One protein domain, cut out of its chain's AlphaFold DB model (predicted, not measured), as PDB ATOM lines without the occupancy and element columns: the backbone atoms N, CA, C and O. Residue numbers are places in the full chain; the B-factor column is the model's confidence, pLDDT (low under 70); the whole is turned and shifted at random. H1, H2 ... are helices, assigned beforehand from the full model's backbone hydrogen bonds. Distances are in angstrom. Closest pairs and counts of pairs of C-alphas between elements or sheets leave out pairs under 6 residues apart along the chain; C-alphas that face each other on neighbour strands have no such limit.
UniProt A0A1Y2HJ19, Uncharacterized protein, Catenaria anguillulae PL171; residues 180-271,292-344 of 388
ATOM      1  N   ASP A 180     -52.379  19.274 -23.850       88.50
ATOM      2  CA  ASP A 180     -53.188  18.966 -25.036       88.50
ATOM      3  C   ASP A 180     -52.374  18.559 -26.273       88.50
ATOM      4  O   ASP A 180     -52.972  18.168 -27.273       88.50
ATOM      5  N   ILE A 181     -51.040  18.642 -26.249       89.00
ATOM      6  CA  ILE A 181     -50.155  18.200 -27.340       89.00
ATOM      7  C   ILE A 181     -49.232  17.057 -26.914       89.00
ATOM      8  O   ILE A 181     -48.894  16.213 -27.752       89.00
ATOM      9  N   THR A 182     -48.781  17.049 -25.657       89.50
ATOM     10  CA  THR A 182     -47.637  16.225 -25.241       89.50
ATOM     11  C   THR A 182     -47.976  15.022 -24.377       89.50
ATOM     12  O   THR A 182     -47.150  14.119 -24.302       89.50
ATOM     13  N   ASP A 183     -49.143  14.979 -23.736       89.44
ATOM     14  CA  ASP A 183     -49.408  13.988 -22.679       89.44
ATOM     15  C   ASP A 183     -49.549  12.539 -23.162       89.44
ATOM     16  O   ASP A 183     -49.390  11.612 -22.374       89.44
ATOM     17  N   ASP A 184     -49.820  12.321 -24.450       89.88
ATOM     18  CA  ASP A 184     -49.856  10.991 -25.067       89.88
ATOM     19  C   ASP A 184     -48.469  10.507 -25.546       89.88
ATOM     20  O   ASP A 184     -48.334   9.381 -26.040       89.88
ATOM     21  N   LEU A 185     -47.420  11.332 -25.430       90.50
ATOM     22  CA  LEU A 185     -46.062  10.994 -25.864       90.50
ATOM     23  C   LEU A 185     -45.339  10.079 -24.863       90.50
ATOM     24  O   LEU A 185     -45.496  10.225 -23.654       90.50
ATOM     25  N   PRO A 186     -44.466   9.171 -25.340       89.25
ATOM     26  CA  PRO A 186     -43.662   8.322 -24.465       89.25
ATOM     27  C   PRO A 186     -42.653   9.146 -23.674       89.25
ATOM     28  O   PRO A 186     -41.857   9.901 -24.242       89.25
ATOM     29  N   ALA A 187     -42.660   8.959 -22.358       87.94
ATOM     30  CA  ALA A 187     -41.706   9.593 -21.467       87.94
ATOM     31  C   ALA A 187     -40.282   9.071 -21.727       87.94
ATOM     32  O   ALA A 187     -40.056   7.873 -21.900       87.94
ATOM     33  N   PHE A 188     -39.310   9.980 -21.733       88.88
ATOM     34  CA  PHE A 188     -37.889   9.660 -21.624       88.88
ATOM     35  C   PHE A 188     -37.158  10.827 -20.953       88.88
ATOM     36  O   PHE A 188     -37.596  11.975 -21.044       88.88
ATOM     37  N   ASP A 189     -36.041  10.547 -20.292       87.31
ATOM     38  CA  ASP A 189     -35.257  11.541 -19.554       87.31
ATOM     39  C   ASP A 189     -33.780  11.515 -19.960       87.31
ATOM     40  O   ASP A 189     -33.311  10.601 -20.638       87.31
ATOM     41  N   TRP A 190     -33.025  12.530 -19.559       88.50
ATOM     42  CA  TRP A 190     -31.588  12.606 -19.786       88.50
ATOM     43  C   TRP A 190     -30.817  11.958 -18.644       88.50
ATOM     44  O   TRP A 190     -31.043  12.262 -17.466       88.50
ATOM     45  N   GLN A 191     -29.853  11.117 -19.018       88.56
ATOM     46  CA  GLN A 191     -28.874  10.570 -18.091       88.56
ATOM     47  C   GLN A 191     -27.961  11.691 -17.577       88.56
ATOM     48  O   GLN A 191     -27.367  12.431 -18.366       88.56
ATOM     49  N   SER A 192     -27.843  11.805 -16.251       87.69
ATOM     50  CA  SER A 192     -26.953  12.788 -15.626       87.69
ATOM     51  C   SER A 192     -25.484  12.397 -15.843       87.69
ATOM     52  O   SER A 192     -25.119  11.280 -15.471       87.69
ATOM     53  N   PRO A 193     -24.629  13.293 -16.377       87.75
ATOM     54  CA  PRO A 193     -23.185  13.060 -16.481       87.75
ATOM     55  C   PRO A 193     -22.515  12.989 -15.105       87.75
ATOM     56  O   PRO A 193     -21.531  12.280 -14.928       87.75
ATOM     57  N   ASN A 194     -23.085  13.702 -14.122       89.44
ATOM     58  CA  ASN A 194     -22.619  13.751 -12.737       89.44
ATOM     59  C   ASN A 194     -21.133  14.144 -12.585       89.44
ATOM     60  O   ASN A 194     -20.447  13.669 -11.676       89.44
ATOM     61  N   GLU A 195     -20.627  15.002 -13.472       86.94
ATOM     62  CA  GLU A 195     -19.217  15.409 -13.501       86.94
ATOM     63  C   GLU A 195     -18.919  16.488 -12.447       86.94
ATOM     64  O   GLU A 195     -17.863  16.463 -11.805       86.94
ATOM     65  N   ILE A 196     -19.859  17.418 -12.240       84.69
ATOM     66  CA  ILE A 196     -19.713  18.573 -11.345       84.69
ATOM     67  C   ILE A 196     -20.194  18.229  -9.932       84.69
ATOM     68  O   ILE A 196     -19.475  18.441  -8.955       84.69
ATOM     69  N   MET A 197     -21.412  17.699  -9.813       85.19
ATOM     70  CA  MET A 197     -22.086  17.455  -8.537       85.19
ATOM     71  C   MET A 197     -21.584  16.201  -7.822       85.19
ATOM     72  O   MET A 197     -21.732  16.110  -6.600       85.19
ATOM     73  N   LYS A 198     -21.023  15.239  -8.572       89.12
ATOM     74  CA  LYS A 198     -20.435  13.985  -8.065       89.12
ATOM     75  C   LYS A 198     -21.316  13.293  -7.017       89.12
ATOM     76  O   LYS A 198     -20.856  12.842  -5.970       89.12
ATOM     77  N   HIS A 199     -22.619  13.248  -7.272       86.44
ATOM     78  CA  HIS A 199     -23.587  12.603  -6.399       86.44
ATOM     79  C   HIS A 199     -23.382  11.085  -6.345       86.44
ATOM     80  O   HIS A 199     -23.036  10.482  -7.362       86.44
ATOM     81  N   PRO A 200     -23.638  10.447  -5.188       87.56
ATOM     82  CA  PRO A 200     -23.634   8.994  -5.105       87.56
ATOM     83  C   PRO A 200     -24.770   8.404  -5.964       87.56
ATOM     84  O   PRO A 200     -25.827   9.039  -6.086       87.56
ATOM     85  N   PRO A 201     -24.618   7.177  -6.505       81.56
ATOM     86  CA  PRO A 201     -25.619   6.547  -7.374       81.56
ATOM     87  C   PRO A 201     -27.033   6.517  -6.776       81.56
ATOM     88  O   PRO A 201     -28.008   6.799  -7.470       81.56
ATOM     89  N   ALA A 202     -27.152   6.287  -5.465       82.06
ATOM     90  CA  ALA A 202     -28.434   6.287  -4.757       82.06
ATOM     91  C   ALA A 202     -29.151   7.650  -4.793       82.06
ATOM     92  O   ALA A 202     -30.378   7.709  -4.853       82.06
ATOM     93  N   LYS A 203     -28.403   8.762  -4.778       80.94
ATOM     94  CA  LYS A 203     -28.972  10.113  -4.875       80.94
ATOM     95  C   LYS A 203     -29.390  10.439  -6.309       80.94
ATOM     96  O   LYS A 203     -30.434  11.051  -6.496       80.94
ATOM     97  N   LEU A 204     -28.625   9.990  -7.307       76.94
ATOM     98  CA  LEU A 204     -28.997  10.131  -8.721       76.94
ATOM     99  C   LEU A 204     -30.283   9.368  -9.057       76.94
ATOM    100  O   LEU A 204     -31.146   9.913  -9.741       76.94
ATOM    101  N   ALA A 205     -30.428   8.147  -8.535       74.31
ATOM    102  CA  ALA A 205     -31.640   7.351  -8.704       74.31
ATOM    103  C   ALA A 205     -32.871   8.050  -8.098       74.31
ATOM    104  O   ALA A 205     -33.908   8.107  -8.744       74.31
ATOM    105  N   LYS A 206     -32.736   8.660  -6.909       76.38
ATOM    106  CA  LYS A 206     -33.822   9.409  -6.244       76.38
ATOM    107  C   LYS A 206     -34.175  10.738  -6.912       76.38
ATOM    108  O   LYS A 206     -35.327  11.139  -6.893       76.38
ATOM    109  N   LEU A 207     -33.197  11.436  -7.493       70.06
ATOM    110  CA  LEU A 207     -33.445  12.689  -8.222       70.06
ATOM    111  C   LEU A 207     -34.253  12.469  -9.510       70.06
ATOM    112  O   LEU A 207     -34.813  13.423 -10.047       70.06
ATOM    113  N   ARG A 208     -34.253  11.237 -10.035       67.12
ATOM    114  CA  ARG A 208     -34.829  10.890 -11.341       67.12
ATOM    115  C   ARG A 208     -35.903   9.808 -11.290       67.12
ATOM    116  O   ARG A 208     -36.477   9.506 -12.333       67.12
ATOM    117  N   SER A 209     -36.180   9.238 -10.120       62.84
ATOM    118  CA  SER A 209     -37.375   8.428  -9.918       62.84
ATOM    119  C   SER A 209     -38.607   9.315 -10.112       62.84
ATOM    120  O   SER A 209     -38.594  10.444  -9.612       62.84
ATOM    121  N   PRO A 210     -39.642   8.853 -10.835       58.50
ATOM    122  CA  PRO A 210     -40.919   9.557 -10.860       58.50
ATOM    123  C   PRO A 210     -41.425   9.755  -9.425       58.50
ATOM    124  O   PRO A 210     -41.067   8.988  -8.521       58.50
ATOM    125  N   ALA A 211     -42.215  10.805  -9.199       52.91
ATOM    126  CA  ALA A 211     -42.923  10.948  -7.935       52.91
ATOM    127  C   ALA A 211     -43.716   9.652  -7.686       52.91
ATOM    128  O   ALA A 211     -44.235   9.052  -8.623       52.91
ATOM    129  N   ALA A 212     -43.781   9.198  -6.434       46.03
ATOM    130  CA  ALA A 212     -44.326   7.890  -6.043       46.03
ATOM    131  C   ALA A 212     -45.818   7.653  -6.401       46.03
ATOM    132  O   ALA A 212     -46.379   6.642  -5.993       46.03
ATOM    133  N   SER A 213     -46.457   8.579  -7.122       48.47
ATOM    134  CA  SER A 213     -47.842   8.535  -7.596       48.47
ATOM    135  C   SER A 213     -48.028   7.912  -8.981       48.47
ATOM    136  O   SER A 213     -49.171   7.687  -9.371       48.47
ATOM    137  N   ASP A 214     -46.956   7.668  -9.738       53.78
ATOM    138  CA  ASP A 214     -47.081   7.225 -11.127       53.78
ATOM    139  C   ASP A 214     -46.930   5.695 -11.224       53.78
ATOM    140  O   ASP A 214     -45.831   5.162 -11.101       53.78
ATOM    141  N   ASP A 215     -48.025   4.986 -11.526       52.03
ATOM    142  CA  ASP A 215     -48.029   3.555 -11.911       52.03
ATOM    143  C   ASP A 215     -47.205   3.273 -13.190       52.03
ATOM    144  O   ASP A 215     -47.002   2.128 -13.605       52.03
ATOM    145  N   ALA A 216     -46.720   4.328 -13.847       56.84
ATOM    146  CA  ALA A 216     -45.768   4.247 -14.933       56.84
ATOM    147  C   ALA A 216     -44.390   3.910 -14.351       56.84
ATOM    148  O   ALA A 216     -43.794   4.708 -13.633       56.84
ATOM    149  N   GLY A 217     -43.881   2.714 -14.661       64.44
ATOM    150  CA  GLY A 217     -42.556   2.254 -14.240       64.44
ATOM    151  C   GLY A 217     -41.391   3.206 -14.594       64.44
ATOM    152  O   GLY A 217     -41.579   4.312 -15.098       64.44
ATOM    153  N   PRO A 218     -40.134   2.796 -14.356       73.19
ATOM    154  CA  PRO A 218     -38.984   3.691 -14.474       73.19
ATOM    155  C   PRO A 218     -38.884   4.336 -15.867       73.19
ATOM    156  O   PRO A 218     -38.834   3.646 -16.885       73.19
ATOM    157  N   VAL A 219     -38.815   5.673 -15.903       82.12
ATOM    158  CA  VAL A 219     -38.699   6.446 -17.148       82.12
ATOM    159  C   VAL A 219     -37.366   6.123 -17.846       82.12
ATOM    160  O   VAL A 219     -36.304   6.291 -17.234       82.12
ATOM    161  N   PRO A 220     -37.372   5.704 -19.127       86.12
ATOM    162  CA  PRO A 220     -36.152   5.403 -19.871       86.12
ATOM    163  C   PRO A 220     -35.209   6.608 -19.962       86.12
ATOM    164  O   PRO A 220     -35.628   7.711 -20.311       86.12
ATOM    165  N   GLN A 221     -33.917   6.393 -19.703       87.06
ATOM    166  CA  GLN A 221     -32.898   7.440 -19.808       87.06
ATOM    167  C   GLN A 221     -32.116   7.352 -21.123       87.06
ATOM    168  O   GLN A 221     -31.765   6.266 -21.585       87.06
ATOM    169  N   VAL A 222     -31.809   8.509 -21.712       89.25
ATOM    170  CA  VAL A 222     -30.993   8.643 -22.924       89.25
ATOM    171  C   VAL A 222     -29.759   9.500 -22.664       89.25
ATOM    172  O   VAL A 222     -29.788  10.471 -21.903       89.25
ATOM    173  N   VAL A 223     -28.664   9.174 -23.349       89.50
ATOM    174  CA  VAL A 223     -27.445   9.986 -23.324       89.50
ATOM    175  C   VAL A 223     -27.674  11.241 -24.165       89.50
ATOM    176  O   VAL A 223     -27.757  11.176 -25.392       89.50
ATOM    177  N   ALA A 224     -27.788  12.393 -23.502       86.69
ATOM    178  CA  ALA A 224     -27.953  13.697 -24.151       86.69
ATOM    179  C   ALA A 224     -26.635  14.478 -24.300       86.69
ATOM    180  O   ALA A 224     -26.634  15.580 -24.848       86.69
ATOM    181  N   VAL A 225     -25.515  13.926 -23.827       85.81
ATOM    182  CA  VAL A 225     -24.193  14.557 -23.911       85.81
ATOM    183  C   VAL A 225     -23.587  14.343 -25.290       85.81
ATOM    184  O   VAL A 225     -23.540  13.216 -25.782       85.81
ATOM    185  N   HIS A 226     -23.063  15.410 -25.895       81.06
ATOM    186  CA  HIS A 226     -22.244  15.296 -27.098       81.06
ATOM    187  C   HIS A 226     -20.754  15.524 -26.791       81.06
ATOM    188  O   HIS A 226     -20.404  16.589 -26.274       81.06
ATOM    189  N   PRO A 227     -19.845  14.604 -27.178       68.88
ATOM    190  CA  PRO A 227     -18.414  14.713 -26.878       68.88
ATOM    191  C   PRO A 227     -17.729  15.897 -27.586       68.88
ATOM    192  O   PRO A 227     -16.687  16.374 -27.148       68.88
ATOM    193  N   LYS A 228     -18.305  16.405 -28.686       66.06
ATOM    194  CA  LYS A 228     -17.798  17.574 -29.429       66.06
ATOM    195  C   LYS A 228     -18.922  18.588 -29.646       66.06
ATOM    196  O   LYS A 228     -19.592  18.527 -30.666       66.06
ATOM    197  N   SER A 229     -19.150  19.514 -28.712       57.47
ATOM    198  CA  SER A 229     -20.262  20.507 -28.680       57.47
ATOM    199  C   SER A 229     -20.590  21.257 -30.004       57.47
ATOM    200  O   SER A 229     -21.641  21.877 -30.144       57.47
ATOM    201  N   ARG A 230     -19.718  21.184 -31.019       56.78
ATOM    202  CA  ARG A 230     -19.875  21.823 -32.335       56.78
ATOM    203  C   ARG A 230     -20.786  21.087 -33.325       56.78
ATOM    204  O   ARG A 230     -21.167  21.702 -34.317       56.78
ATOM    205  N   THR A 231     -21.142  19.823 -33.101       57.38
ATOM    206  CA  THR A 231     -22.015  19.069 -34.022       57.38
ATOM    207  C   THR A 231     -23.435  18.995 -33.466       57.38
ATOM    208  O   THR A 231     -23.635  18.646 -32.305       57.38
ATOM    209  N   ILE A 232     -24.436  19.343 -34.281       61.53
ATOM    210  CA  ILE A 232     -25.848  19.185 -33.913       61.53
ATOM    211  C   ILE A 232     -26.187  17.700 -34.058       61.53
ATOM    212  O   ILE A 232     -26.439  17.231 -35.165       61.53
ATOM    213  N   ALA A 233     -26.158  16.966 -32.949       76.75
ATOM    214  CA  ALA A 233     -26.708  15.619 -32.868       76.75
ATOM    215  C   ALA A 233     -28.058  15.641 -32.135       76.75
ATOM    216  O   ALA A 233     -28.384  16.581 -31.402       76.75
ATOM    217  N   SER A 234     -28.854  14.600 -32.364       84.56
ATOM    218  CA  SER A 234     -30.144  14.384 -31.709       84.56
ATOM    219  C   SER A 234     -30.080  13.161 -30.796       84.56
ATOM    220  O   SER A 234     -29.535  12.132 -31.194       84.56
ATOM    221  N   CYS A 235     -30.670  13.251 -29.608       86.00
ATOM    222  CA  CYS A 235     -30.837  12.154 -28.661       86.00
ATOM    223  C   CYS A 235     -32.324  11.861 -28.440       86.00
ATOM    224  O   CYS A 235     -33.152  12.764 -28.400       86.00
ATOM    225  N   GLY A 236     -32.683  10.592 -28.288       87.25
ATOM    226  CA  GLY A 236     -34.059  10.194 -28.019       87.25
ATOM    227  C   GLY A 236     -34.252   8.687 -28.147       87.25
ATOM    228  O   GLY A 236     -33.329   7.980 -28.572       87.25
ATOM    229  N   PRO A 237     -35.429   8.182 -27.759       85.94
ATOM    230  CA  PRO A 237     -35.759   6.771 -27.882       85.94
ATOM    231  C   PRO A 237     -35.703   6.304 -29.344       85.94
ATOM    232  O   PRO A 237     -36.004   7.047 -30.280       85.94
ATOM    233  N   LYS A 238     -35.310   5.043 -29.558       84.56
ATOM    234  CA  LYS A 238     -35.299   4.423 -30.891       84.56
ATOM    235  C   LYS A 238     -36.708   3.941 -31.230       84.56
ATOM    236  O   LYS A 238     -37.221   3.074 -30.538       84.56
ATOM    237  N   LYS A 239     -37.293   4.462 -32.315       84.94
ATOM    238  CA  LYS A 239     -38.650   4.110 -32.793       84.94
ATOM    239  C   LYS A 239     -39.707   4.122 -31.663       84.94
ATOM    240  O   LYS A 239     -40.351   3.101 -31.432       84.94
ATOM    241  N   PRO A 240     -39.867   5.254 -30.954       88.81
ATOM    242  CA  PRO A 240     -40.862   5.379 -29.899       88.81
ATOM    243  C   PRO A 240     -42.264   5.135 -30.454       88.81
ATOM    244  O   PRO A 240     -42.560   5.528 -31.580       88.81
ATOM    245  N   VAL A 241     -43.117   4.516 -29.654       89.69
ATOM    246  CA  VAL A 241     -44.561   4.383 -29.890       89.69
ATOM    247  C   VAL A 241     -45.260   5.294 -28.881       89.69
ATOM    248  O   VAL A 241     -44.646   5.640 -27.872       89.69
ATOM    249  N   TYR A 242     -46.479   5.754 -29.165       89.31
ATOM    250  CA  TYR A 242     -47.231   6.574 -28.205       89.31
ATOM    251  C   TYR A 242     -47.324   5.882 -26.833       89.31
ATOM    252  O   TYR A 242     -47.126   4.671 -26.757       89.31
ATOM    253  N   ALA A 243     -47.548   6.651 -25.759       86.75
ATOM    254  CA  ALA A 243     -47.642   6.160 -24.371       86.75
ATOM    255  C   ALA A 243     -49.074   5.849 -23.941       86.75
ATOM    256  O   ALA A 243     -49.314   4.864 -23.247       86.75
ATOM    257  N   THR A 244     -50.026   6.609 -24.481       86.81
ATOM    258  CA  THR A 244     -51.455   6.321 -24.385       86.81
ATOM    259  C   THR A 244     -52.167   6.662 -25.684       86.81
ATOM    260  O   THR A 244     -51.604   7.279 -26.590       86.81
ATOM    261  N   GLU A 245     -53.441   6.295 -25.769       86.12
ATOM    262  CA  GLU A 245     -54.327   6.876 -26.770       86.12
ATOM    263  C   GLU A 245     -54.424   8.408 -26.605       86.12
ATOM    264  O   GLU A 245     -54.194   8.922 -25.502       86.12
ATOM    265  N   PRO A 246     -54.750   9.146 -27.684       88.19
ATOM    266  CA  PRO A 246     -54.987  10.585 -27.623       88.19
ATOM    267  C   PRO A 246     -56.028  10.965 -26.558       88.19
ATOM    268  O   PRO A 246     -57.189  10.558 -26.636       88.19
ATOM    269  N   ARG A 247     -55.611  11.791 -25.597       86.44
ATOM    270  CA  ARG A 247     -56.412  12.287 -24.469       86.44
ATOM    271  C   ARG A 247     -57.145  13.592 -24.784       86.44
ATOM    272  O   ARG A 247     -58.189  13.850 -24.197       86.44
ATOM    273  N   SER A 248     -56.631  14.387 -25.722       86.94
ATOM    274  CA  SER A 248     -57.250  15.639 -26.177       86.94
ATOM    275  C   SER A 248     -57.715  15.559 -27.639       86.94
ATOM    276  O   SER A 248     -57.182  14.792 -28.450       86.94
ATOM    277  N   GLU A 249     -58.676  16.406 -28.019       85.12
ATOM    278  CA  GLU A 249     -59.083  16.570 -29.426       85.12
ATOM    279  C   GLU A 249     -57.925  17.036 -30.316       85.12
ATOM    280  O   GLU A 249     -57.765  16.584 -31.454       85.12
ATOM    281  N   LEU A 250     -57.058  17.895 -29.774       84.56
ATOM    282  CA  LEU A 250     -55.878  18.371 -30.482       84.56
ATOM    283  C   LEU A 250     -54.905  17.218 -30.776       84.56
ATOM    284  O   LEU A 250     -54.434  17.092 -31.908       84.56
ATOM    285  N   GLN A 251     -54.670  16.314 -29.820       87.06
ATOM    286  CA  GLN A 251     -53.898  15.091 -30.059       87.06
ATOM    287  C   GLN A 251     -54.569  14.223 -31.127       87.06
ATOM    288  O   GLN A 251     -53.899  13.838 -32.090       87.06
ATOM    289  N   ARG A 252     -55.884  13.962 -31.031       85.44
ATOM    290  CA  ARG A 252     -56.625  13.157 -32.027       85.44
ATOM    291  C   ARG A 252     -56.417  13.698 -33.441       85.44
ATOM    292  O   ARG A 252     -56.079  12.939 -34.356       85.44
ATOM    293  N   LEU A 253     -56.541  15.014 -33.607       81.62
ATOM    294  CA  LEU A 253     -56.320  15.698 -34.878       81.62
ATOM    295  C   LEU A 253     -54.872  15.546 -35.367       81.62
ATOM    296  O   LEU A 253     -54.641  15.112 -36.501       81.62
ATOM    297  N   LEU A 254     -53.892  15.865 -34.520       83.19
ATOM    298  CA  LEU A 254     -52.474  15.806 -34.881       83.19
ATOM    299  C   LEU A 254     -52.046  14.381 -35.257       83.19
ATOM    300  O   LEU A 254     -51.373  14.186 -36.274       83.19
ATOM    301  N   ARG A 255     -52.493  13.366 -34.504       85.00
ATOM    302  CA  ARG A 255     -52.165  11.954 -34.773       85.00
ATOM    303  C   ARG A 255     -52.811  11.465 -36.066       85.00
ATOM    304  O   ARG A 255     -52.194  10.697 -36.811       85.00
ATOM    305  N   ARG A 256     -54.011  11.955 -36.392       78.25
ATOM    306  CA  ARG A 256     -54.697  11.680 -37.664       78.25
ATOM    307  C   ARG A 256     -53.963  12.280 -38.863       78.25
ATOM    308  O   ARG A 256     -53.835  11.607 -39.888       78.25
ATOM    309  N   ILE A 257     -53.457  13.509 -38.738       75.31
ATOM    310  CA  ILE A 257     -52.665  14.175 -39.787       75.31
ATOM    311  C   ILE A 257     -51.329  13.454 -39.994       75.31
ATOM    312  O   ILE A 257     -50.910  13.220 -41.132       75.31
ATOM    313  N   GLN A 258     -50.668  13.084 -38.897       75.50
ATOM    314  CA  GLN A 258     -49.379  12.399 -38.920       75.50
ATOM    315  C   GLN A 258     -49.492  10.988 -39.507       75.50
ATOM    316  O   GLN A 258     -48.645  10.574 -40.305       75.50
ATOM    317  N   HIS A 259     -50.571  10.274 -39.179       78.75
ATOM    318  CA  HIS A 259     -50.789   8.895 -39.596       78.75
ATOM    319  C   HIS A 259     -52.144   8.682 -40.288       78.75
ATOM    320  O   HIS A 259     -53.020   8.000 -39.733       78.75
ATOM    321  N   PRO A 260     -52.316   9.195 -41.518       70.69
ATOM    322  CA  PRO A 260     -53.587   9.132 -42.223       70.69
ATOM    323  C   PRO A 260     -53.951   7.683 -42.559       70.69
ATOM    324  O   PRO A 260     -53.187   6.976 -43.218       70.69
ATOM    325  N   SER A 261     -55.132   7.243 -42.125       66.62
ATOM    326  CA  SER A 261     -55.606   5.866 -42.324       66.62
ATOM    327  C   SER A 261     -56.536   5.740 -43.535       66.62
ATOM    328  O   SER A 261     -56.463   4.768 -44.284       66.62
ATOM    329  N   THR A 262     -57.359   6.759 -43.787       67.19
ATOM    330  CA  THR A 262     -58.356   6.771 -44.865       67.19
ATOM    331  C   THR A 262     -57.965   7.696 -46.021       67.19
ATOM    332  O   THR A 262     -57.121   8.585 -45.880       67.19
ATOM    333  N   LYS A 263     -58.622   7.548 -47.184       64.19
ATOM    334  CA  LYS A 263     -58.515   8.527 -48.284       64.19
ATOM    335  C   LYS A 263     -58.921   9.939 -47.822       64.19
ATOM    336  O   LYS A 263     -58.295  10.906 -48.250       64.19
ATOM    337  N   LYS A 264     -59.904  10.058 -46.916       63.66
ATOM    338  CA  LYS A 264     -60.326  11.335 -46.306       63.66
ATOM    339  C   LYS A 264     -59.223  11.928 -45.422       63.66
ATOM    340  O   LYS A 264     -58.966  13.118 -45.518       63.66
ATOM    341  N   ASP A 265     -58.495  11.109 -44.663       61.59
ATOM    342  CA  ASP A 265     -57.361  11.572 -43.843       61.59
ATOM    343  C   ASP A 265     -56.175  12.016 -44.705       61.59
ATOM    344  O   ASP A 265     -55.510  13.004 -44.401       61.59
ATOM    345  N   ARG A 266     -55.916  11.319 -45.819       61.00
ATOM    346  CA  ARG A 266     -54.897  11.749 -46.791       61.00
ATOM    347  C   ARG A 266     -55.275  13.086 -47.428       61.00
ATOM    348  O   ARG A 266     -54.399  13.928 -47.612       61.00
ATOM    349  N   ARG A 267     -56.570  13.304 -47.697       57.78
ATOM    350  CA  ARG A 267     -57.097  14.606 -48.132       57.78
ATOM    351  C   ARG A 267     -56.953  15.669 -47.039       57.78
ATOM    352  O   ARG A 267     -56.514  16.768 -47.352       57.78
ATOM    353  N   LEU A 268     -57.210  15.334 -45.773       54.22
ATOM    354  CA  LEU A 268     -56.984  16.224 -44.627       54.22
ATOM    355  C   LEU A 268     -55.507  16.635 -44.516       54.22
ATOM    356  O   LEU A 268     -55.209  17.807 -44.340       54.22
ATOM    357  N   ARG A 269     -54.569  15.705 -44.733       50.41
ATOM    358  CA  ARG A 269     -53.125  15.996 -44.788       50.41
ATOM    359  C   ARG A 269     -52.740  16.931 -45.945       50.41
ATOM    360  O   ARG A 269     -51.792  17.696 -45.805       50.41
ATOM    361  N   SER A 270     -53.463  16.896 -47.069       46.25
ATOM    362  CA  SER A 270     -53.305  17.875 -48.162       46.25
ATOM    363  C   SER A 270     -54.052  19.198 -47.930       46.25
ATOM    364  O   SER A 270     -53.714  20.195 -48.559       46.25
ATOM    365  N   ARG A 271     -55.039  19.210 -47.023       46.09
ATOM    366  CA  ARG A 271     -55.961  20.316 -46.717       46.09
ATOM    367  C   ARG A 271     -55.928  20.688 -45.232       46.09
ATOM    368  O   ARG A 271     -56.951  21.017 -44.647       46.09
ATOM    369  N   TYR A 292     -63.050   3.540 -32.451       43.69
ATOM    370  CA  TYR A 292     -62.291   2.356 -32.889       43.69
ATOM    371  C   TYR A 292     -61.026   2.683 -33.716       43.69
ATOM    372  O   TYR A 292     -60.069   1.904 -33.781       43.69
ATOM    373  N   ARG A 293     -60.986   3.838 -34.397       50.31
ATOM    374  CA  ARG A 293     -59.859   4.231 -35.272       50.31
ATOM    375  C   ARG A 293     -58.827   5.104 -34.566       50.31
ATOM    376  O   ARG A 293     -57.648   5.022 -34.929       50.31
ATOM    377  N   ALA A 294     -59.245   5.895 -33.579       48.56
ATOM    378  CA  ALA A 294     -58.343   6.591 -32.665       48.56
ATOM    379  C   ALA A 294     -57.537   5.587 -31.822       48.56
ATOM    380  O   ALA A 294     -56.318   5.744 -31.716       48.56
ATOM    381  N   ALA A 295     -58.166   4.488 -31.387       48.09
ATOM    382  CA  ALA A 295     -57.512   3.398 -30.655       48.09
ATOM    383  C   ALA A 295     -56.312   2.778 -31.407       48.09
ATOM    384  O   ALA A 295     -55.283   2.420 -30.836       48.09
ATOM    385  N   ARG A 296     -56.359   2.746 -32.747       54.38
ATOM    386  CA  ARG A 296     -55.249   2.246 -33.585       54.38
ATOM    387  C   ARG A 296     -54.110   3.249 -33.801       54.38
ATOM    388  O   ARG A 296     -53.117   2.898 -34.445       54.38
ATOM    389  N   ALA A 297     -54.245   4.500 -33.354       55.28
ATOM    390  CA  ALA A 297     -53.188   5.507 -33.460       55.28
ATOM    391  C   ALA A 297     -52.083   5.300 -32.416       55.28
ATOM    392  O   ALA A 297     -50.927   5.581 -32.721       55.28
ATOM    393  N   PHE A 298     -52.419   4.739 -31.250       57.53
ATOM    394  CA  PHE A 298     -51.465   4.442 -30.184       57.53
ATOM    395  C   PHE A 298     -50.354   3.485 -30.635       57.53
ATOM    396  O   PHE A 298     -49.186   3.731 -30.373       57.53
ATOM    397  N   ALA A 299     -50.684   2.462 -31.429       66.44
ATOM    398  CA  ALA A 299     -49.721   1.481 -31.945       66.44
ATOM    399  C   ALA A 299     -48.780   2.019 -33.049       66.44
ATOM    400  O   ALA A 299     -48.042   1.250 -33.672       66.44
ATOM    401  N   LYS A 300     -48.827   3.321 -33.358       81.00
ATOM    402  CA  LYS A 300     -48.036   3.928 -34.434       81.00
ATOM    403  C   LYS A 300     -46.757   4.574 -33.891       81.00
ATOM    404  O   LYS A 300     -46.748   5.079 -32.770       81.00
ATOM    405  N   PRO A 301     -45.671   4.589 -34.684       86.44
ATOM    406  CA  PRO A 301     -44.413   5.171 -34.243       86.44
ATOM    407  C   PRO A 301     -44.498   6.699 -34.194       86.44
ATOM    408  O   PRO A 301     -44.883   7.339 -35.174       86.44
ATOM    409  N   VAL A 302     -44.042   7.286 -33.092       88.81
ATOM    410  CA  VAL A 302     -43.874   8.730 -32.951       88.81
ATOM    411  C   VAL A 302     -42.683   9.180 -33.797       88.81
ATOM    412  O   VAL A 302     -41.558   8.698 -33.645       88.81
ATOM    413  N   LEU A 303     -42.921  10.122 -34.709       85.75
ATOM    414  CA  LEU A 303     -41.866  10.698 -35.546       85.75
ATOM    415  C   LEU A 303     -41.192  11.871 -34.833       85.75
ATOM    416  O   LEU A 303     -41.872  12.691 -34.224       85.75
ATOM    417  N   ASN A 304     -39.870  11.985 -34.983       86.50
ATOM    418  CA  ASN A 304     -39.059  13.099 -34.474       86.50
ATOM    419  C   ASN A 304     -39.189  13.355 -32.962       86.50
ATOM    420  O   ASN A 304     -38.982  14.479 -32.514       86.50
ATOM    421  N   HIS A 305     -39.486  12.319 -32.172       90.12
ATOM    422  CA  HIS A 305     -39.475  12.392 -30.708       90.12
ATOM    423  C   HIS A 305     -38.043  12.319 -30.172       90.12
ATOM    424  O   HIS A 305     -37.599  11.317 -29.612       90.12
ATOM    425  N   VAL A 306     -37.281  13.367 -30.476       89.00
ATOM    426  CA  VAL A 306     -35.857  13.502 -30.178       89.00
ATOM    427  C   VAL A 306     -35.563  14.925 -29.711       89.00
ATOM    428  O   VAL A 306     -36.151  15.888 -30.196       89.00
ATOM    429  N   ASN A 307     -34.613  15.055 -28.794       88.75
ATOM    430  CA  ASN A 307     -34.063  16.314 -28.314       88.75
ATOM    431  C   ASN A 307     -32.685  16.572 -28.930       88.75
ATOM    432  O   ASN A 307     -32.044  15.675 -29.479       88.75
ATOM    433  N   ARG A 308     -32.205  17.814 -28.845       85.75
ATOM    434  CA  ARG A 308     -30.819  18.145 -29.200       85.75
ATOM    435  C   ARG A 308     -29.872  17.583 -28.135       85.75
ATOM    436  O   ARG A 308     -30.213  17.549 -26.958       85.75
ATOM    437  N   THR A 309     -28.670  17.191 -28.535       86.12
ATOM    438  CA  THR A 309     -27.592  16.897 -27.584       86.12
ATOM    439  C   THR A 309     -26.902  18.178 -27.111       86.12
ATOM    440  O   THR A 309     -26.662  19.087 -27.912       86.12
ATOM    441  N   TYR A 310     -26.503  18.227 -25.844       86.25
ATOM    442  CA  TYR A 310     -25.870  19.389 -25.219       86.25
ATOM    443  C   TYR A 310     -24.497  19.043 -24.625       86.25
ATOM    444  O   TYR A 310     -24.058  17.891 -24.637       86.25
ATOM    445  N   SER A 311     -23.784  20.057 -24.133       85.75
ATOM    446  CA  SER A 311     -22.574  19.861 -23.330       85.75
ATOM    447  C   SER A 311     -22.916  19.286 -21.953       85.75
ATOM    448  O   SER A 311     -24.021  19.492 -21.448       85.75
ATOM    449  N   ALA A 312     -21.961  18.575 -21.343       87.12
ATOM    450  CA  ALA A 312     -22.154  17.916 -20.051       87.12
ATOM    451  C   ALA A 312     -22.653  18.881 -18.961       87.12
ATOM    452  O   ALA A 312     -23.570  18.539 -18.224       87.12
ATOM    453  N   ASP A 313     -22.159  20.125 -18.938       85.81
ATOM    454  CA  ASP A 313     -22.589  21.148 -17.977       85.81
ATOM    455  C   ASP A 313     -24.069  21.540 -18.131       85.81
ATOM    456  O   ASP A 313     -24.763  21.754 -17.140       85.81
ATOM    457  N   VAL A 314     -24.576  21.628 -19.364       87.19
ATOM    458  CA  VAL A 314     -25.988  21.942 -19.629       87.19
ATOM    459  C   VAL A 314     -26.873  20.760 -19.257       87.19
ATOM    460  O   VAL A 314     -27.897  20.963 -18.605       87.19
ATOM    461  N   VAL A 315     -26.473  19.540 -19.634       88.25
ATOM    462  CA  VAL A 315     -27.214  18.325 -19.271       88.25
ATOM    463  C   VAL A 315     -27.285  18.204 -17.749       88.25
ATOM    464  O   VAL A 315     -28.373  18.046 -17.207       88.25
ATOM    465  N   GLU A 316     -26.164  18.384 -17.049       88.44
ATOM    466  CA  GLU A 316     -26.112  18.296 -15.591       88.44
ATOM    467  C   GLU A 316     -26.960  19.375 -14.899       88.44
ATOM    468  O   GLU A 316     -27.647  19.069 -13.924       88.44
ATOM    469  N   ARG A 317     -27.010  20.605 -15.429       88.38
ATOM    470  CA  ARG A 317     -27.943  21.639 -14.938       88.38
ATOM    471  C   ARG A 317     -29.394  21.207 -15.088       88.38
ATOM    472  O   ARG A 317     -30.123  21.229 -14.105       88.38
ATOM    473  N   VAL A 318     -29.808  20.793 -16.287       87.31
ATOM    474  CA  VAL A 318     -31.194  20.359 -16.538       87.31
ATOM    475  C   VAL A 318     -31.556  19.162 -15.659       87.31
ATOM    476  O   VAL A 318     -32.670  19.094 -15.145       87.31
ATOM    477  N   CYS A 319     -30.605  18.259 -15.402       87.00
ATOM    478  CA  CYS A 319     -30.827  17.133 -14.506       87.00
ATOM    479  C   CYS A 319     -31.058  17.513 -13.037       87.00
ATOM    480  O   CYS A 319     -31.620  16.706 -12.300       87.00
ATOM    481  N   ASN A 320     -30.633  18.706 -12.616       86.25
ATOM    482  CA  ASN A 320     -30.743  19.192 -11.240       86.25
ATOM    483  C   ASN A 320     -31.865  20.229 -11.044       86.25
ATOM    484  O   ASN A 320     -31.995  20.781  -9.952       86.25
ATOM    485  N   VAL A 321     -32.684  20.503 -12.067       85.25
ATOM    486  CA  VAL A 321     -33.913  21.292 -11.895       85.25
ATOM    487  C   VAL A 321     -34.973  20.403 -11.237       85.25
ATOM    488  O   VAL A 321     -35.271  19.318 -11.736       85.25
ATOM    489  N   SER A 322     -35.526  20.857 -10.108       78.94
ATOM    490  CA  SER A 322     -36.610  20.171  -9.387       78.94
ATOM    491  C   SER A 322     -37.842  19.980 -10.282       78.94
ATOM    492  O   SER A 322     -38.175  20.881 -11.046       78.94
ATOM    493  N   ARG A 323     -38.530  18.836 -10.169       76.56
ATOM    494  CA  ARG A 323     -39.812  18.571 -10.858       76.56
ATOM    495  C   ARG A 323     -41.035  18.828  -9.985       76.56
ATOM    496  O   ARG A 323     -42.085  19.175 -10.507       76.56
ATOM    497  N   ASP A 324     -40.877  18.722  -8.668       72.81
ATOM    498  CA  ASP A 324     -42.015  18.669  -7.741       72.81
ATOM    499  C   ASP A 324     -42.316  20.022  -7.091       72.81
ATOM    500  O   ASP A 324     -43.396  20.248  -6.552       72.81
ATOM    501  N   LYS A 325     -41.337  20.937  -7.093       72.75
ATOM    502  CA  LYS A 325     -41.440  22.232  -6.410       72.75
ATOM    503  C   LYS A 325     -41.011  23.363  -7.328       72.75
ATOM    504  O   LYS A 325     -39.856  23.410  -7.748       72.75
ATOM    505  N   ALA A 326     -41.937  24.283  -7.581       74.25
ATOM    506  CA  ALA A 326     -41.650  25.548  -8.241       74.25
ATOM    507  C   ALA A 326     -40.680  26.402  -7.390       74.25
ATOM    508  O   ALA A 326     -40.714  26.306  -6.159       74.25
ATOM    509  N   PRO A 327     -39.845  27.268  -8.002       80.38
ATOM    510  CA  PRO A 327     -39.779  27.583  -9.434       80.38
ATOM    511  C   PRO A 327     -38.968  26.568 -10.263       80.38
ATOM    512  O   PRO A 327     -37.913  26.104  -9.851       80.38
ATOM    513  N   PHE A 328     -39.442  26.255 -11.473       83.00
ATOM    514  CA  PHE A 328     -38.839  25.262 -12.380       83.00
ATOM    515  C   PHE A 328     -37.784  25.874 -13.314       83.00
ATOM    516  O   PHE A 328     -37.867  25.764 -14.536       83.00
ATOM    517  N   ASP A 329     -36.811  26.589 -12.756       85.06
ATOM    518  CA  ASP A 329     -35.809  27.303 -13.548       85.06
ATOM    519  C   ASP A 329     -34.414  27.292 -12.909       85.06
ATOM    520  O   ASP A 329     -34.143  26.597 -11.934       85.06
ATOM    521  N   PHE A 330     -33.481  28.052 -13.483       82.94
ATOM    522  CA  PHE A 330     -32.093  28.075 -13.026       82.94
ATOM    523  C   PHE A 330     -31.921  28.572 -11.579       82.94
ATOM    524  O   PHE A 330     -30.861  28.348 -10.994       82.94
ATOM    525  N   ARG A 331     -32.921  29.245 -10.994       83.44
ATOM    526  CA  ARG A 331     -32.842  29.817  -9.641       83.44
ATOM    527  C   ARG A 331     -32.837  28.745  -8.556       83.44
ATOM    528  O   ARG A 331     -32.331  29.010  -7.470       83.44
ATOM    529  N   VAL A 332     -33.349  27.545  -8.845       84.25
ATOM    530  CA  VAL A 332     -33.300  26.406  -7.908       84.25
ATOM    531  C   VAL A 332     -32.019  25.582  -8.015       84.25
ATOM    532  O   VAL A 332     -31.839  24.631  -7.256       84.25
ATOM    533  N   LEU A 333     -31.113  25.919  -8.940       85.62
ATOM    534  CA  LEU A 333     -29.891  25.146  -9.125       85.62
ATOM    535  C   LEU A 333     -28.936  25.295  -7.927       85.62
ATOM    536  O   LEU A 333     -28.752  26.400  -7.407       85.62
ATOM    537  N   PRO A 334     -28.245  24.211  -7.524       85.69
ATOM    538  CA  PRO A 334     -27.157  24.286  -6.556       85.69
ATOM    539  C   PRO A 334     -26.083  25.289  -6.992       85.69
ATOM    540  O   PRO A 334     -25.746  25.360  -8.174       85.69
ATOM    541  N   LYS A 335     -25.467  26.000  -6.037       85.12
ATOM    542  CA  LYS A 335     -24.435  27.027  -6.306       85.12
ATOM    543  C   LYS A 335     -23.309  26.545  -7.232       85.12
ATOM    544  O   LYS A 335     -22.822  27.329  -8.034       85.12
ATOM    545  N   ALA A 336     -22.934  25.268  -7.152       83.81
ATOM    546  CA  ALA A 336     -21.909  24.658  -8.006       83.81
ATOM    547  C   ALA A 336     -22.281  24.626  -9.504       83.81
ATOM    548  O   ALA A 336     -21.400  24.595 -10.358       83.81
ATOM    549  N   LEU A 337     -23.578  24.641  -9.825       82.75
ATOM    550  CA  LEU A 337     -24.116  24.599 -11.186       82.75
ATOM    551  C   LEU A 337     -24.592  25.965 -11.693       82.75
ATOM    552  O   LEU A 337     -24.813  26.125 -12.899       82.75
ATOM    553  N   VAL A 338     -24.728  26.951 -10.800       79.81
ATOM    554  CA  VAL A 338     -25.043  28.336 -11.161       79.81
ATOM    555  C   VAL A 338     -23.835  28.946 -11.865       79.81
ATOM    556  O   VAL A 338     -22.717  28.942 -11.353       79.81
ATOM    557  N   VAL A 339     -24.051  29.496 -13.060       66.44
ATOM    558  CA  VAL A 339     -22.999  30.213 -13.786       66.44
ATOM    559  C   VAL A 339     -22.680  31.493 -13.014       66.44
ATOM    560  O   VAL A 339     -23.443  32.456 -13.057       66.44
ATOM    561  N   GLY A 340     -21.560  31.507 -12.290       50.44
ATOM    562  CA  GLY A 340     -21.078  32.719 -11.637       50.44
ATOM    563  C   GLY A 340     -20.840  33.830 -12.663       50.44
ATOM    564  O   GLY A 340     -20.271  33.585 -13.731       50.44
ATOM    565  N   HIS A 341     -21.233  35.063 -12.331       39.91
ATOM    566  CA  HIS A 341     -20.708  36.280 -12.962       39.91
ATOM    567  C   HIS A 341     -19.219  36.437 -12.589       39.91
ATOM    568  O   HIS A 341     -18.825  37.323 -11.838       39.91
ATOM    569  N   GLY A 342     -18.378  35.515 -13.057       34.81
ATOM    570  CA  GLY A 342     -16.931  35.610 -12.927       34.81
ATOM    571  C   GLY A 342     -16.404  36.669 -13.889       34.81
ATOM    572  O   GLY A 342     -16.713  36.636 -15.082       34.81
ATOM    573  N   LYS A 343     -15.622  37.621 -13.368       35.12
ATOM    574  CA  LYS A 343     -14.882  38.619 -14.150       35.12
ATOM    575  C   LYS A 343     -14.068  37.904 -15.244       35.12
ATOM    576  O   LYS A 343     -13.141  37.171 -14.931       35.12
ATOM    577  N   GLY A 344     -14.428  38.120 -16.511       34.12
ATOM    578  CA  GLY A 344     -13.690  37.625 -17.681       34.12
ATOM    579  C   GLY A 344     -14.301  36.388 -18.349       34.12
ATOM    580  O   GLY A 344     -13.839  35.271 -18.151       34.12
TER     581      GLY A 344
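AT A GLANCE: This is residues 180 to 271 and 292 to 344 of the 388 residues of an uncharacterized protein of Catenaria anguillulae PL171 (UniProt A0A1Y2HJ19). Little regular structure is present: long stretches with no named element join a cluster of short helices, H2, H3 and H4, at one end to H1 and H5 toward the other. The printed part has 145 residues, five named helices in the order H1 to H5, no named strand; it is all helix by class, with 40 residues in named elements. It is loose, radius of gyration of the C-alphas 19.0 A, spanning 62 by 38 by 26 A.

HOW THE PARTS SIT: Start at H1, residues 201 to 208, which touches no helix. Further on, H2, residues 249 to 258, touches H3, residues 263 to 270, about perpendicular at 89 degrees; their closest C-alphas, of Ile 257 and Arg 269, are 5.3 A apart. Every O i to N i+4 pair is within hydrogen-bond range in H1, H2, H3 and H5, residues 312 to 319; H4, residues 292 to 297, has 0 of 2, but 2 of 3 O i to N i+3 pairs.

IN THESE COORDINATES: Find C-alpha 201 at (-25.619, 6.547, -7.374), where H1 begins; H5 ends at C-alpha 319, (-30.827, 17.133, -14.506). H2 is 14.2 A from first to last C-alpha.

THE WHOLE: Across the cut, C-alphas 271 and 292 are 23.5 A apart. Links H1 to H2 and H4 to H5 are long. Confidence is low, pLDDT under 70, in 41 residues.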